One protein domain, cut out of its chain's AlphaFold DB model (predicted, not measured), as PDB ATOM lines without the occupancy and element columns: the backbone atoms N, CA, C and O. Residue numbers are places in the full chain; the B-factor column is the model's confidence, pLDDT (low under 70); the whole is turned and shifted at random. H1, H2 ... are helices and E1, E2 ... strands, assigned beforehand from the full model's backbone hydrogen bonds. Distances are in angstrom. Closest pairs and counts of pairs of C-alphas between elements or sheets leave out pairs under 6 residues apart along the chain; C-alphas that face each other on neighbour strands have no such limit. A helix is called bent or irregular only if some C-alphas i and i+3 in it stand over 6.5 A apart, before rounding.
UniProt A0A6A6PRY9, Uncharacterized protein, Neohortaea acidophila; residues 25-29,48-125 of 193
ATOM      1  N   ARG A  25      11.511  10.875 -10.481       86.12
ATOM      2  CA  ARG A  25      10.938  11.496 -11.671       86.12
ATOM      3  C   ARG A  25      11.941  12.395 -12.394       86.12
ATOM      4  O   ARG A  25      12.111  12.247 -13.599       86.12
ATOM      5  N   GLU A  26      12.649  13.264 -11.673       87.06
ATOM      6  CA  GLU A  26      13.682  14.129 -12.263       87.06
ATOM      7  C   GLU A  26      14.836  13.318 -12.860       87.06
ATOM      8  O   GLU A  26      15.314  13.638 -13.948       87.06
ATOM      9  N   ILE A  27      15.270  12.247 -12.185       85.88
ATOM     10  CA  ILE A  27      16.283  11.328 -12.721       85.88
ATOM     11  C   ILE A  27      15.765  10.637 -13.992       85.88
ATOM     12  O   ILE A  27      16.468  10.615 -15.002       85.88
ATOM     13  N   SER A  28      14.537  10.111 -13.977       83.88
ATOM     14  CA  SER A  28      13.931   9.440 -15.133       83.88
ATOM     15  C   SER A  28      13.808  10.378 -16.337       83.88
ATOM     16  O   SER A  28      14.162  10.002 -17.451       83.88
ATOM     17  N   GLU A  29      13.382  11.626 -16.124       84.69
ATOM     18  CA  GLU A  29      13.276  12.638 -17.179       84.69
ATOM     19  C   GLU A  29      14.662  13.019 -17.729       84.69
ATOM     20  O   GLU A  29      14.878  12.986 -18.947       84.69
ATOM     21  N   GLY A  48      -3.039  -6.406 -35.154       56.91
ATOM     22  CA  GLY A  48      -3.680  -7.692 -35.425       56.91
ATOM     23  C   GLY A  48      -4.964  -7.522 -36.229       56.91
ATOM     24  O   GLY A  48      -5.710  -6.574 -35.988       56.91
ATOM     25  N   GLY A  49      -5.236  -8.436 -37.159       71.75
ATOM     26  CA  GLY A  49      -6.504  -8.455 -37.894       71.75
ATOM     27  C   GLY A  49      -7.702  -8.669 -36.962       71.75
ATOM     28  O   GLY A  49      -7.589  -9.352 -35.947       71.75
ATOM     29  N   ASP A  50      -8.867  -8.118 -37.316       81.69
ATOM     30  CA  ASP A  50     -10.099  -8.209 -36.509       81.69
ATOM     31  C   ASP A  50     -10.562  -9.656 -36.246       81.69
ATOM     32  O   ASP A  50     -11.280  -9.904 -35.280       81.69
ATOM     33  N   GLU A  51     -10.121 -10.608 -37.069       85.31
ATOM     34  CA  GLU A  51     -10.398 -12.047 -36.948       85.31
ATOM     35  C   GLU A  51      -9.451 -12.773 -35.978       85.31
ATOM     36  O   GLU A  51      -9.656 -13.944 -35.652       85.31
ATOM     37  N   GLU A  52      -8.381 -12.120 -35.522       82.69
ATOM     38  CA  GLU A  52      -7.444 -12.743 -34.594       82.69
ATOM     39  C   GLU A  52      -8.090 -12.921 -33.216       82.69
ATOM     40  O   GLU A  52      -8.775 -12.012 -32.734       82.69
ATOM     41  N   PRO A  53      -7.857 -14.059 -32.540       81.81
ATOM     42  CA  PRO A  53      -8.377 -14.270 -31.200       81.81
ATOM     43  C   PRO A  53      -7.791 -13.243 -30.229       81.81
ATOM     44  O   PRO A  53      -6.648 -12.792 -30.376       81.81
ATOM     45  N   MET A  54      -8.550 -12.924 -29.185       78.75
ATOM     46  CA  MET A  54      -7.995 -12.235 -28.028       78.75
ATOM     47  C   MET A  54      -6.930 -13.127 -27.381       78.75
ATOM     48  O   MET A  54      -7.218 -14.199 -26.852       78.75
ATOM     49  N   VAL A  55      -5.679 -12.677 -27.436       68.88
ATOM     50  CA  VAL A  55      -4.529 -13.287 -26.764       68.88
ATOM     51  C   VAL A  55      -3.923 -12.202 -25.886       68.88
ATOM     52  O   VAL A  55      -3.767 -11.067 -26.338       68.88
ATOM     53  N   TYR A  56      -3.588 -12.524 -24.636       63.19
ATOM     54  CA  TYR A  56      -2.770 -11.613 -23.839       63.19
ATOM     55  C   TYR A  56      -1.434 -11.455 -24.564       63.19
ATOM     56  O   TYR A  56      -0.792 -12.460 -24.876       63.19
ATOM     57  N   SER A  57      -1.026 -10.216 -24.858       57.66
ATOM     58  CA  SER A  57       0.338  -9.965 -25.332       57.66
ATOM     59  C   SER A  57       1.310 -10.666 -24.383       57.66
ATOM     60  O   SER A  57       1.051 -10.703 -23.175       57.66
ATOM     61  N   THR A  58       2.368 -11.270 -24.936       53.62
ATOM     62  CA  THR A  58       3.394 -12.009 -24.191       53.62
ATOM     63  C   THR A  58       3.660 -11.312 -22.859       53.62
ATOM     64  O   THR A  58       3.914 -10.106 -22.883       53.62
ATOM     65  N   PRO A  59       3.549 -12.015 -21.715       57.97
ATOM     66  CA  PRO A  59       3.572 -11.388 -20.405       57.97
ATOM     67  C   PRO A  59       4.834 -10.547 -20.259       57.97
ATOM     68  O   PRO A  59       5.941 -11.072 -20.126       57.97
ATOM     69  N   ARG A  60       4.673  -9.224 -20.332       64.00
ATOM     70  CA  ARG A  60       5.730  -8.306 -19.951       64.00
ATOM     71  C   ARG A  60       5.872  -8.442 -18.451       64.00
ATOM     72  O   ARG A  60       4.946  -8.113 -17.715       64.00
ATOM     73  N   ASP A  61       7.017  -8.940 -18.009       73.62
ATOM     74  CA  ASP A  61       7.336  -9.076 -16.592       73.62
ATOM     75  C   ASP A  61       7.549  -7.687 -15.966       73.62
ATOM     76  O   ASP A  61       8.671  -7.258 -15.687       73.62
ATOM     77  N   TYR A  62       6.441  -6.958 -15.792       73.88
ATOM     78  CA  TYR A  62       6.394  -5.639 -15.180       73.88
ATOM     79  C   TYR A  62       6.965  -5.686 -13.769       73.88
ATOM     80  O   TYR A  62       7.667  -4.762 -13.384       73.88
ATOM     81  N   ALA A  63       6.795  -6.798 -13.052       82.50
ATOM     82  CA  ALA A  63       7.426  -7.039 -11.763       82.50
ATOM     83  C   ALA A  63       8.959  -6.937 -11.822       82.50
ATOM     84  O   ALA A  63       9.567  -6.189 -11.048       82.50
ATOM     85  N   THR A  64       9.604  -7.639 -12.753       83.75
ATOM     86  CA  THR A  64      11.056  -7.537 -12.952       83.75
ATOM     87  C   THR A  64      11.458  -6.174 -13.513       83.75
ATOM     88  O   THR A  64      12.432  -5.588 -13.037       83.75
ATOM     89  N   SER A  65      10.721  -5.634 -14.488       84.38
ATOM     90  CA  SER A  65      11.012  -4.318 -15.070       84.38
ATOM     91  C   SER A  65      10.923  -3.192 -14.035       84.38
ATOM     92  O   SER A  65      11.829  -2.370 -13.966       84.38
ATOM     93  N   ALA A  66       9.889  -3.175 -13.195       89.38
ATOM     94  CA  ALA A  66       9.687  -2.195 -12.131       89.38
ATOM     95  C   ALA A  66      10.797  -2.258 -11.080       89.38
ATOM     96  O   ALA A  66      11.333  -1.222 -10.689       89.38
ATOM     97  N   ARG A  67      11.199  -3.464 -10.661       90.12
ATOM     98  CA  ARG A  67      12.309  -3.632  -9.709       90.12
ATOM     99  C   ARG A  67      13.634  -3.155 -10.299       90.12
ATOM    100  O   ARG A  67      14.330  -2.386  -9.646       90.12
ATOM    101  N   ARG A  68      13.939  -3.522 -11.550       90.88
ATOM    102  CA  ARG A  68      15.139  -3.040 -12.261       90.88
ATOM    103  C   ARG A  68      15.139  -1.525 -12.436       90.88
ATOM    104  O   ARG A  68      16.174  -0.899 -12.237       90.88
ATOM    105  N   GLU A  69      14.000  -0.940 -12.796       90.38
ATOM    106  CA  GLU A  69      13.852   0.511 -12.937       90.38
ATOM    107  C   GLU A  69      14.106   1.208 -11.598       90.38
ATOM    108  O   GLU A  69      14.884   2.158 -11.547       90.38
ATOM    109  N   ARG A  70      13.514   0.715 -10.502       93.25
ATOM    110  CA  ARG A  70      13.769   1.251  -9.161       93.25
ATOM    111  C   ARG A  70      15.249   1.169  -8.801       93.25
ATOM    112  O   ARG A  70      15.822   2.176  -8.399       93.25
ATOM    113  N   ASP A  71      15.870   0.005  -8.967       94.44
ATOM    114  CA  ASP A  71      17.286  -0.193  -8.644       94.44
ATOM    115  C   ASP A  71      18.179   0.743  -9.471       94.44
ATOM    116  O   ASP A  71      19.108   1.353  -8.938       94.44
ATOM    117  N   TRP A  72      17.858   0.930 -10.754       92.38
ATOM    118  CA  TRP A  72      18.542   1.884 -11.621       92.38
ATOM    119  C   TRP A  72      18.390   3.326 -11.114       92.38
ATOM    120  O   TRP A  72      19.393   4.020 -10.957       92.38
ATOM    121  N   LEU A  73      17.181   3.768 -10.766       91.88
ATOM    122  CA  LEU A  73      16.936   5.115 -10.235       91.88
ATOM    123  C   LEU A  73      17.680   5.373  -8.926       91.88
ATOM    124  O   LEU A  73      18.315   6.417  -8.768       91.88
ATOM    125  N   LEU A  74      17.646   4.408  -8.007       92.50
ATOM    126  CA  LEU A  74      18.375   4.484  -6.744       92.50
ATOM    127  C   LEU A  74      19.889   4.537  -6.984       92.50
ATOM    128  O   LEU A  74      20.581   5.336  -6.353       92.50
ATOM    129  N   SER A  75      20.406   3.759  -7.943       92.12
ATOM    130  CA  SER A  75      21.827   3.791  -8.325       92.12
ATOM    131  C   SER A  75      22.263   5.145  -8.900       92.12
ATOM    132  O   SER A  75      23.407   5.558  -8.720       92.12
ATOM    133  N   MET A  76      21.333   5.864  -9.533       88.88
ATOM    134  CA  MET A  76      21.525   7.207 -10.084       88.88
ATOM    135  C   MET A  76      21.343   8.320  -9.034       88.88
ATOM    136  O   MET A  76      21.459   9.501  -9.364       88.88
ATOM    137  N   GLY A  77      21.087   7.962  -7.770       90.62
ATOM    138  CA  GLY A  77      20.963   8.905  -6.659       90.62
ATOM    139  C   GLY A  77      19.562   9.486  -6.464       90.62
ATOM    140  O   GLY A  77      19.441  10.548  -5.848       90.62
ATOM    141  N   ALA A  78      18.520   8.828  -6.985       91.06
ATOM    142  CA  ALA A  78      17.141   9.198  -6.680       91.06
ATOM    143  C   ALA A  78      16.853   9.078  -5.175       91.06
ATOM    144  O   ALA A  78      17.354   8.174  -4.501       91.06
ATOM    145  N   ASP A  79      16.016   9.970  -4.644       92.75
ATOM    146  CA  ASP A  79      15.535   9.866  -3.270       92.75
ATOM    147  C   ASP A  79      14.676   8.601  -3.094       92.75
ATOM    148  O   ASP A  79      13.697   8.452  -3.833       92.75
ATOM    149  N   PRO A  80      14.979   7.697  -2.141       91.56
ATOM    150  CA  PRO A  80      14.187   6.484  -1.941       91.56
ATOM    151  C   PRO A  80      12.697   6.740  -1.695       91.56
ATOM    152  O   PRO A  80      11.870   5.972  -2.167       91.56
ATOM    153  N   ASP A  81      12.341   7.857  -1.054       90.81
ATOM    154  CA  ASP A  81      10.941   8.216  -0.774       90.81
ATOM    155  C   ASP A  81      10.190   8.735  -2.021       90.81
ATOM    156  O   ASP A  81       8.975   8.954  -2.005       90.81
ATOM    157  N   SER A  82      10.904   8.925  -3.135       93.00
ATOM    158  CA  SER A  82      10.350   9.399  -4.408       93.00
ATOM    159  C   SER A  82      10.087   8.283  -5.424       93.00
ATOM    160  O   SER A  82       9.605   8.568  -6.520       93.00
ATOM    161  N   VAL A  83      10.362   7.020  -5.088       94.00
ATOM    162  CA  VAL A  83      10.016   5.857  -5.917       94.00
ATOM    163  C   VAL A  83       9.538   4.705  -5.048       94.00
ATOM    164  O   VAL A  83      10.254   4.243  -4.168       94.00
ATOM    165  N   ILE A  84       8.341   4.203  -5.329       94.50
ATOM    166  CA  ILE A  84       7.783   3.044  -4.629       94.50
ATOM    167  C   ILE A  84       7.271   2.011  -5.621       94.50
ATOM    168  O   ILE A  84       6.926   2.336  -6.761       94.50
ATOM    169  N   LEU A  85       7.213   0.762  -5.178       93.56
ATOM    170  CA  LEU A  85       6.529  -0.293  -5.911       93.56
ATOM    171  C   LEU A  85       5.035  -0.293  -5.572       93.56
ATOM    172  O   LEU A  85       4.631   0.070  -4.469       93.56
ATOM    173  N   GLU A  86       4.196  -0.719  -6.511       89.94
ATOM    174  CA  GLU A  86       2.750  -0.827  -6.297       89.94
ATOM    175  C   GLU A  86       2.415  -1.777  -5.136       89.94
ATOM    176  O   GLU A  86       1.552  -1.471  -4.313       89.94
ATOM    177  N   SER A  87       3.183  -2.860  -4.973       89.56
ATOM    178  CA  SER A  87       3.087  -3.757  -3.815       89.56
ATOM    179  C   SER A  87       3.348  -3.081  -2.463       89.56
ATOM    180  O   SER A  87       2.910  -3.587  -1.428       89.56
ATOM    181  N   GLU A  88       4.007  -1.924  -2.454       92.50
ATOM    182  CA  GLU A  88       4.329  -1.150  -1.255       92.50
ATOM    183  C   GLU A  88       3.258  -0.097  -0.934       92.50
ATOM    184  O   GLU A  88       3.313   0.505   0.139       92.50
ATOM    185  N   LEU A  89       2.250   0.110  -1.797       88.69
ATOM    186  CA  LEU A  89       1.187   1.099  -1.572       88.69
ATOM    187  C   LEU A  89       0.451   0.886  -0.253       88.69
ATOM    188  O   LEU A  89       0.137   1.851   0.441       88.69
ATOM    189  N   CYS A  90       0.230  -0.369   0.136       85.69
ATOM    190  CA  CYS A  90      -0.417  -0.713   1.400       85.69
ATOM    191  C   CYS A  90       0.317  -0.156   2.632       85.69
ATOM    192  O   CYS A  90      -0.318   0.045   3.661       85.69
ATOM    193  N   ASN A  91       1.618   0.147   2.536       89.94
ATOM    194  CA  ASN A  91       2.373   0.766   3.629       89.94
ATOM    195  C   ASN A  91       1.997   2.242   3.844       89.94
ATOM    196  O   ASN A  91       2.227   2.788   4.923       89.94
ATOM    197  N   TYR A  92       1.419   2.882   2.827       87.31
ATOM    198  CA  TYR A  92       1.009   4.288   2.833       87.31
ATOM    199  C   TYR A  92      -0.501   4.460   3.012       87.31
ATOM    200  O   TYR A  92      -0.971   5.561   3.305       87.31
ATOM    201  N   MET A  93      -1.267   3.381   2.842       87.06
ATOM    202  CA  MET A  93      -2.716   3.404   2.980       87.06
ATOM    203  C   MET A  93      -3.122   3.102   4.424       87.06
ATOM    204  O   MET A  93      -2.719   2.079   4.982       87.06
ATOM    205  N   PRO A  94      -3.946   3.953   5.057       86.06
ATOM    206  CA  PRO A  94      -4.500   3.635   6.358       86.06
ATOM    207  C   PRO A  94      -5.434   2.422   6.246       86.06
ATOM    208  O   PRO A  94      -6.127   2.264   5.239       86.06
ATOM    209  N   PRO A  95      -5.501   1.570   7.283       85.81
ATOM    210  CA  PRO A  95      -6.435   0.458   7.292       85.81
ATOM    211  C   PRO A  95      -7.872   0.980   7.252       85.81
ATOM    212  O   PRO A  95      -8.213   1.950   7.938       85.81
ATOM    213  N   ARG A  96      -8.723   0.300   6.478       85.25
ATOM    214  CA  ARG A  96     -10.149   0.621   6.382       85.25
ATOM    215  C   ARG A  96     -10.800   0.585   7.762       85.25
ATOM    216  O   ARG A  96     -10.640  -0.384   8.510       85.25
ATOM    217  N   ARG A  97     -11.550   1.631   8.105       87.25
ATOM    218  CA  ARG A  97     -12.191   1.747   9.422       87.25
ATOM    219  C   ARG A  97     -13.443   0.874   9.494       87.25
ATOM    220  O   ARG A  97     -14.141   0.665   8.503       87.25
ATOM    221  N   ALA A  98     -13.761   0.381  10.690       85.38
ATOM    222  CA  ALA A  98     -15.000  -0.360  10.912       85.38
ATOM    223  C   ALA A  98     -16.213   0.534  10.594       85.38
ATOM    224  O   ALA A  98     -16.350   1.618  11.157       85.38
ATOM    225  N   GLY A  99     -17.077   0.079   9.684       85.38
ATOM    226  CA  GLY A  99     -18.253   0.829   9.230       85.38
ATOM    227  C   GLY A  99     -18.000   1.830   8.095       85.38
ATOM    228  O   GLY A  99     -18.958   2.420   7.610       85.38
ATOM    229  N   GLU A 100     -16.757   2.000   7.635       88.75
ATOM    230  CA  GLU A 100     -16.440   2.839   6.474       88.75
ATOM    231  C   GLU A 100     -16.963   2.200   5.186       88.75
ATOM    232  O   GLU A 100     -16.716   1.015   4.918       88.75
ATOM    233  N   SER A 101     -17.680   2.972   4.372       88.88
ATOM    234  CA  SER A 101     -18.186   2.487   3.089       88.88
ATOM    235  C   SER A 101     -17.044   2.254   2.092       88.88
ATOM    236  O   SER A 101     -15.960   2.825   2.196       88.88
ATOM    237  N   ALA A 102     -17.282   1.405   1.086       82.75
ATOM    238  CA  ALA A 102     -16.291   1.184   0.034       82.75
ATOM    239  C   ALA A 102     -15.967   2.488  -0.718       82.75
ATOM    240  O   ALA A 102     -14.807   2.739  -1.022       82.75
ATOM    241  N   GLY A 103     -16.970   3.343  -0.951       87.50
ATOM    242  CA  GLY A 103     -16.791   4.624  -1.641       87.50
ATOM    243  C   GLY A 103     -15.938   5.628  -0.863       87.50
ATOM    244  O   GLY A 103     -15.092   6.293  -1.457       87.50
ATOM    245  N   GLU A 104     -16.113   5.718   0.458       87.44
ATOM    246  CA  GLU A 104     -15.280   6.578   1.314       87.44
ATOM    247  C   GLU A 104     -13.824   6.109   1.330       87.44
ATOM    248  O   GLU A 104     -12.923   6.914   1.092       87.44
ATOM    249  N   TYR A 105     -13.603   4.800   1.489       87.62
ATOM    250  CA  TYR A 105     -12.264   4.216   1.444       87.62
ATOM    251  C   TYR A 105     -11.590   4.436   0.079       87.62
ATOM    252  O   TYR A 105     -10.436   4.857   0.012       87.62
ATOM    253  N   SER A 106     -12.315   4.233  -1.030       86.50
ATOM    254  CA  SER A 106     -11.804   4.510  -2.380       86.50
ATOM    255  C   SER A 106     -11.448   5.984  -2.580       86.50
ATOM    256  O   SER A 106     -10.439   6.290  -3.211       86.50
ATOM    257  N   LYS A 107     -12.240   6.911  -2.031       89.31
ATOM    258  CA  LYS A 107     -11.932   8.342  -2.097       89.31
ATOM    259  C   LYS A 107     -10.636   8.662  -1.352       89.31
ATOM    260  O   LYS A 107      -9.771   9.331  -1.913       89.31
ATOM    261  N   GLN A 108     -10.479   8.144  -0.135       88.50
ATOM    262  CA  GLN A 108      -9.260   8.327   0.655       88.50
ATOM    263  C   GLN A 108      -8.029   7.745  -0.054       88.50
ATOM    264  O   GLN A 108      -6.980   8.388  -0.109       88.50
ATOM    265  N   TYR A 109      -8.170   6.560  -0.646       88.19
ATOM    266  CA  TYR A 109      -7.126   5.917  -1.440       88.19
ATOM    267  C   TYR A 109      -6.653   6.813  -2.597       88.19
ATOM    268  O   TYR A 109      -5.458   7.073  -2.752       88.19
ATOM    269  N   VAL A 110      -7.597   7.357  -3.374       88.94
ATOM    270  CA  VAL A 110      -7.305   8.264  -4.496       88.94
ATOM    271  C   VAL A 110      -6.667   9.573  -4.021       88.94
ATOM    272  O   VAL A 110      -5.775  10.097  -4.688       88.94
ATOM    273  N   GLU A 111      -7.091  10.117  -2.879       93.00
ATOM    274  CA  GLU A 111      -6.494  11.325  -2.297       93.00
ATOM    275  C   GLU A 111      -5.018  11.115  -1.929       93.00
ATOM    276  O   GLU A 111      -4.185  11.959  -2.271       93.00
ATOM    277  N   ILE A 112      -4.679   9.980  -1.307       91.31
ATOM    278  CA  ILE A 112      -3.297   9.639  -0.940       91.31
ATOM    279  C   ILE A 112      -2.440   9.457  -2.194       91.31
ATOM    280  O   ILE A 112      -1.397  10.102  -2.311       91.31
ATOM    281  N   LEU A 113      -2.902   8.659  -3.163       90.44
ATOM    282  CA  LEU A 113      -2.188   8.453  -4.427       90.44
ATOM    283  C   LEU A 113      -1.914   9.770  -5.156       90.44
ATOM    284  O   LEU A 113      -0.786  10.038  -5.572       90.44
ATOM    285  N   ASN A 114      -2.928  10.627  -5.274       89.94
ATOM    286  CA  ASN A 114      -2.768  11.935  -5.902       89.94
ATOM    287  C   ASN A 114      -1.788  12.826  -5.131       89.94
ATOM    288  O   ASN A 114      -1.042  13.581  -5.753       89.94
ATOM    289  N   GLY A 115      -1.777  12.752  -3.798       92.88
ATOM    290  CA  GLY A 115      -0.797  13.443  -2.963       92.88
ATOM    291  C   GLY A 115       0.635  13.003  -3.271       92.88
ATOM    292  O   GLY A 115       1.495  13.850  -3.507       92.88
ATOM    293  N   MET A 116       0.870  11.693  -3.358       91.00
ATOM    294  CA  MET A 116       2.176  11.119  -3.705       91.00
ATOM    295  C   MET A 116       2.629  11.560  -5.103       91.00
ATOM    296  O   MET A 116       3.727  12.088  -5.264       91.00
ATOM    297  N   ILE A 117       1.753  11.446  -6.106       87.00
ATOM    298  CA  ILE A 117       2.056  11.842  -7.490       87.00
ATOM    299  C   ILE A 117       2.382  13.340  -7.587       87.00
ATOM    300  O   ILE A 117       3.326  13.723  -8.279       87.00
ATOM    301  N   ARG A 118       1.630  14.202  -6.885       88.19
ATOM    302  CA  ARG A 118       1.893  15.655  -6.846       88.19
ATOM    303  C   ARG A 118       3.240  15.990  -6.217       88.19
ATOM    304  O   ARG A 118       3.875  16.943  -6.653       88.19
ATOM    305  N   ASN A 119       3.677  15.197  -5.243       87.81
ATOM    306  CA  ASN A 119       4.989  15.336  -4.611       87.81
ATOM    307  C   ASN A 119       6.127  14.726  -5.447       87.81
ATOM    308  O   ASN A 119       7.272  14.716  -5.005       87.81
ATOM    309  N   GLY A 120       5.836  14.232  -6.655       85.06
ATOM    310  CA  GLY A 120       6.837  13.667  -7.555       85.06
ATOM    311  C   GLY A 120       7.188  12.209  -7.265       85.06
ATOM    312  O   GLY A 120       8.135  11.702  -7.865       85.06
ATOM    313  N   THR A 121       6.436  11.523  -6.396       92.12
ATOM    314  CA  THR A 121       6.620  10.089  -6.169       92.12
ATOM    315  C   THR A 121       6.227   9.315  -7.420       92.12
ATOM    316  O   THR A 121       5.111   9.436  -7.930       92.12
ATOM    317  N   MET A 122       7.149   8.491  -7.901       91.19
ATOM    318  CA  MET A 122       6.908   7.570  -8.995       91.19
ATOM    319  C   MET A 122       6.459   6.216  -8.441       91.19
ATOM    320  O   MET A 122       7.149   5.613  -7.622       91.19
ATOM    321  N   ILE A 123       5.299   5.742  -8.891       91.19
ATOM    322  CA  ILE A 123       4.731   4.454  -8.485       91.19
ATOM    323  C   ILE A 123       4.960   3.471  -9.631       91.19
ATOM    324  O   ILE A 123       4.458   3.679 -10.737       91.19
ATOM    325  N   LEU A 124       5.758   2.436  -9.386       90.25
ATOM    326  CA  LEU A 124       6.129   1.431 -10.378       90.25
ATOM    327  C   LEU A 124       5.293   0.162 -10.182       90.25
ATOM    328  O   LEU A 124       5.317  -0.436  -9.109       90.25
ATOM    329  N   ASN A 125       4.578  -0.260 -11.226       86.75
ATOM    330  CA  ASN A 125       3.743  -1.460 -11.189       86.75
ATOM    331  C   ASN A 125       4.612  -2.719 -11.150       86.75
ATOM    332  O   ASN A 125       5.136  -3.144 -12.179       86.75
TER     333      ASN A 125
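What this domain is: This is residues 25 to 29 and 48 to 125 of the 193 residues of an uncharacterized protein of Neohortaea acidophila (UniProt A0A6A6PRY9). A tiny sheet of two parallel strands, E1 and E2, is the middle of an open, loosely joined assembly: H2 packs on it with residues 62 to 74, and the long helix H4 reaches it near its end, at Ile 117. The short helix H3 follows E1 with no residue between them but turns off in another direction, the small H1 lies near H2 and the beginning of E2, and residues 48 to 61 stick out as a long tail. The 83 printed residues hold four named helices and two named strands, in the order H1, H2, E1, H3, H4, E2; the class is mostly helix. The whole is only just loose, close to extended, with a radius of gyration of the C-alphas of 17.2 A, and its flat outline spans 48 by 39 by 19 A.

How they stand to each other: E1, residues 83 to 85, and E2, residues 122 to 124, are parallel neighbours, with 26 degrees between their directions. N 84 and O 122 are 2.9 A apart and N 124 and O 84 are 2.9 A apart, both within hydrogen-bond range. H2, residues 62 to 75, comes closest to E2 at the C-alphas of Ala 66 and Leu 124, 5.4 A apart, and to E1 at those of Arg 70 and Val 83, 6.8 A apart. H3, residues 86 to 91, comes closest to E2 at the C-alphas of Glu 86 and Leu 124, 5.8 A apart. For H4, residues 102 to 118, and E2, the closest C-alphas are those of Ile 117 and Ile 123, 7.9 A apart. E1, H3, H4 and E2 form a strand-helix-strand unit, two parallel neighbour strands with helices between them along the chain, and its crossover is right-handed. H1, residues 25 to 29, is close to H2 but not clearly touching, the closest C-alphas being those of Ile 27 and Leu 73, 6.7 A apart. H2 and H4 are apart, and so are H3 and H4. In H1, H2 and H4 every O i to N i+4 pair is within hydrogen-bond range; in H3 0 of 2 are, beside 2 of 3 O i to N i+3 pairs.

Where its parts are: E1 begins at C-alpha 83, (10.016, 5.857, -5.917), and E2 ends at C-alpha 124, (6.129, 1.431, -10.378). H4 measures 24.2 A from its first C-alpha, 102, at (-16.291, 1.184, 0.034), to its last, 118. H2 measures 19.3 A and H3 10.1 A. H3 is irregular, but only just: C-alphas 87 and 90 are 7.0 A apart.

The domain as a whole: The C-alphas of Gly 49 and Ala 98, the two farthest apart, are 50.2 A apart. Residues 30 to 47 are not printed, and C-alphas 29 and 48 are 32.2 A apart across this cut. Of the links that are printed whole, none is long. Residues 48 to 61 stand free, and so do residues 98 to 103, of which 102 and 103 belong to H4. The mean pLDDT of the printed part is 85.6; residue 48 and residues 55 to 60 are under 70.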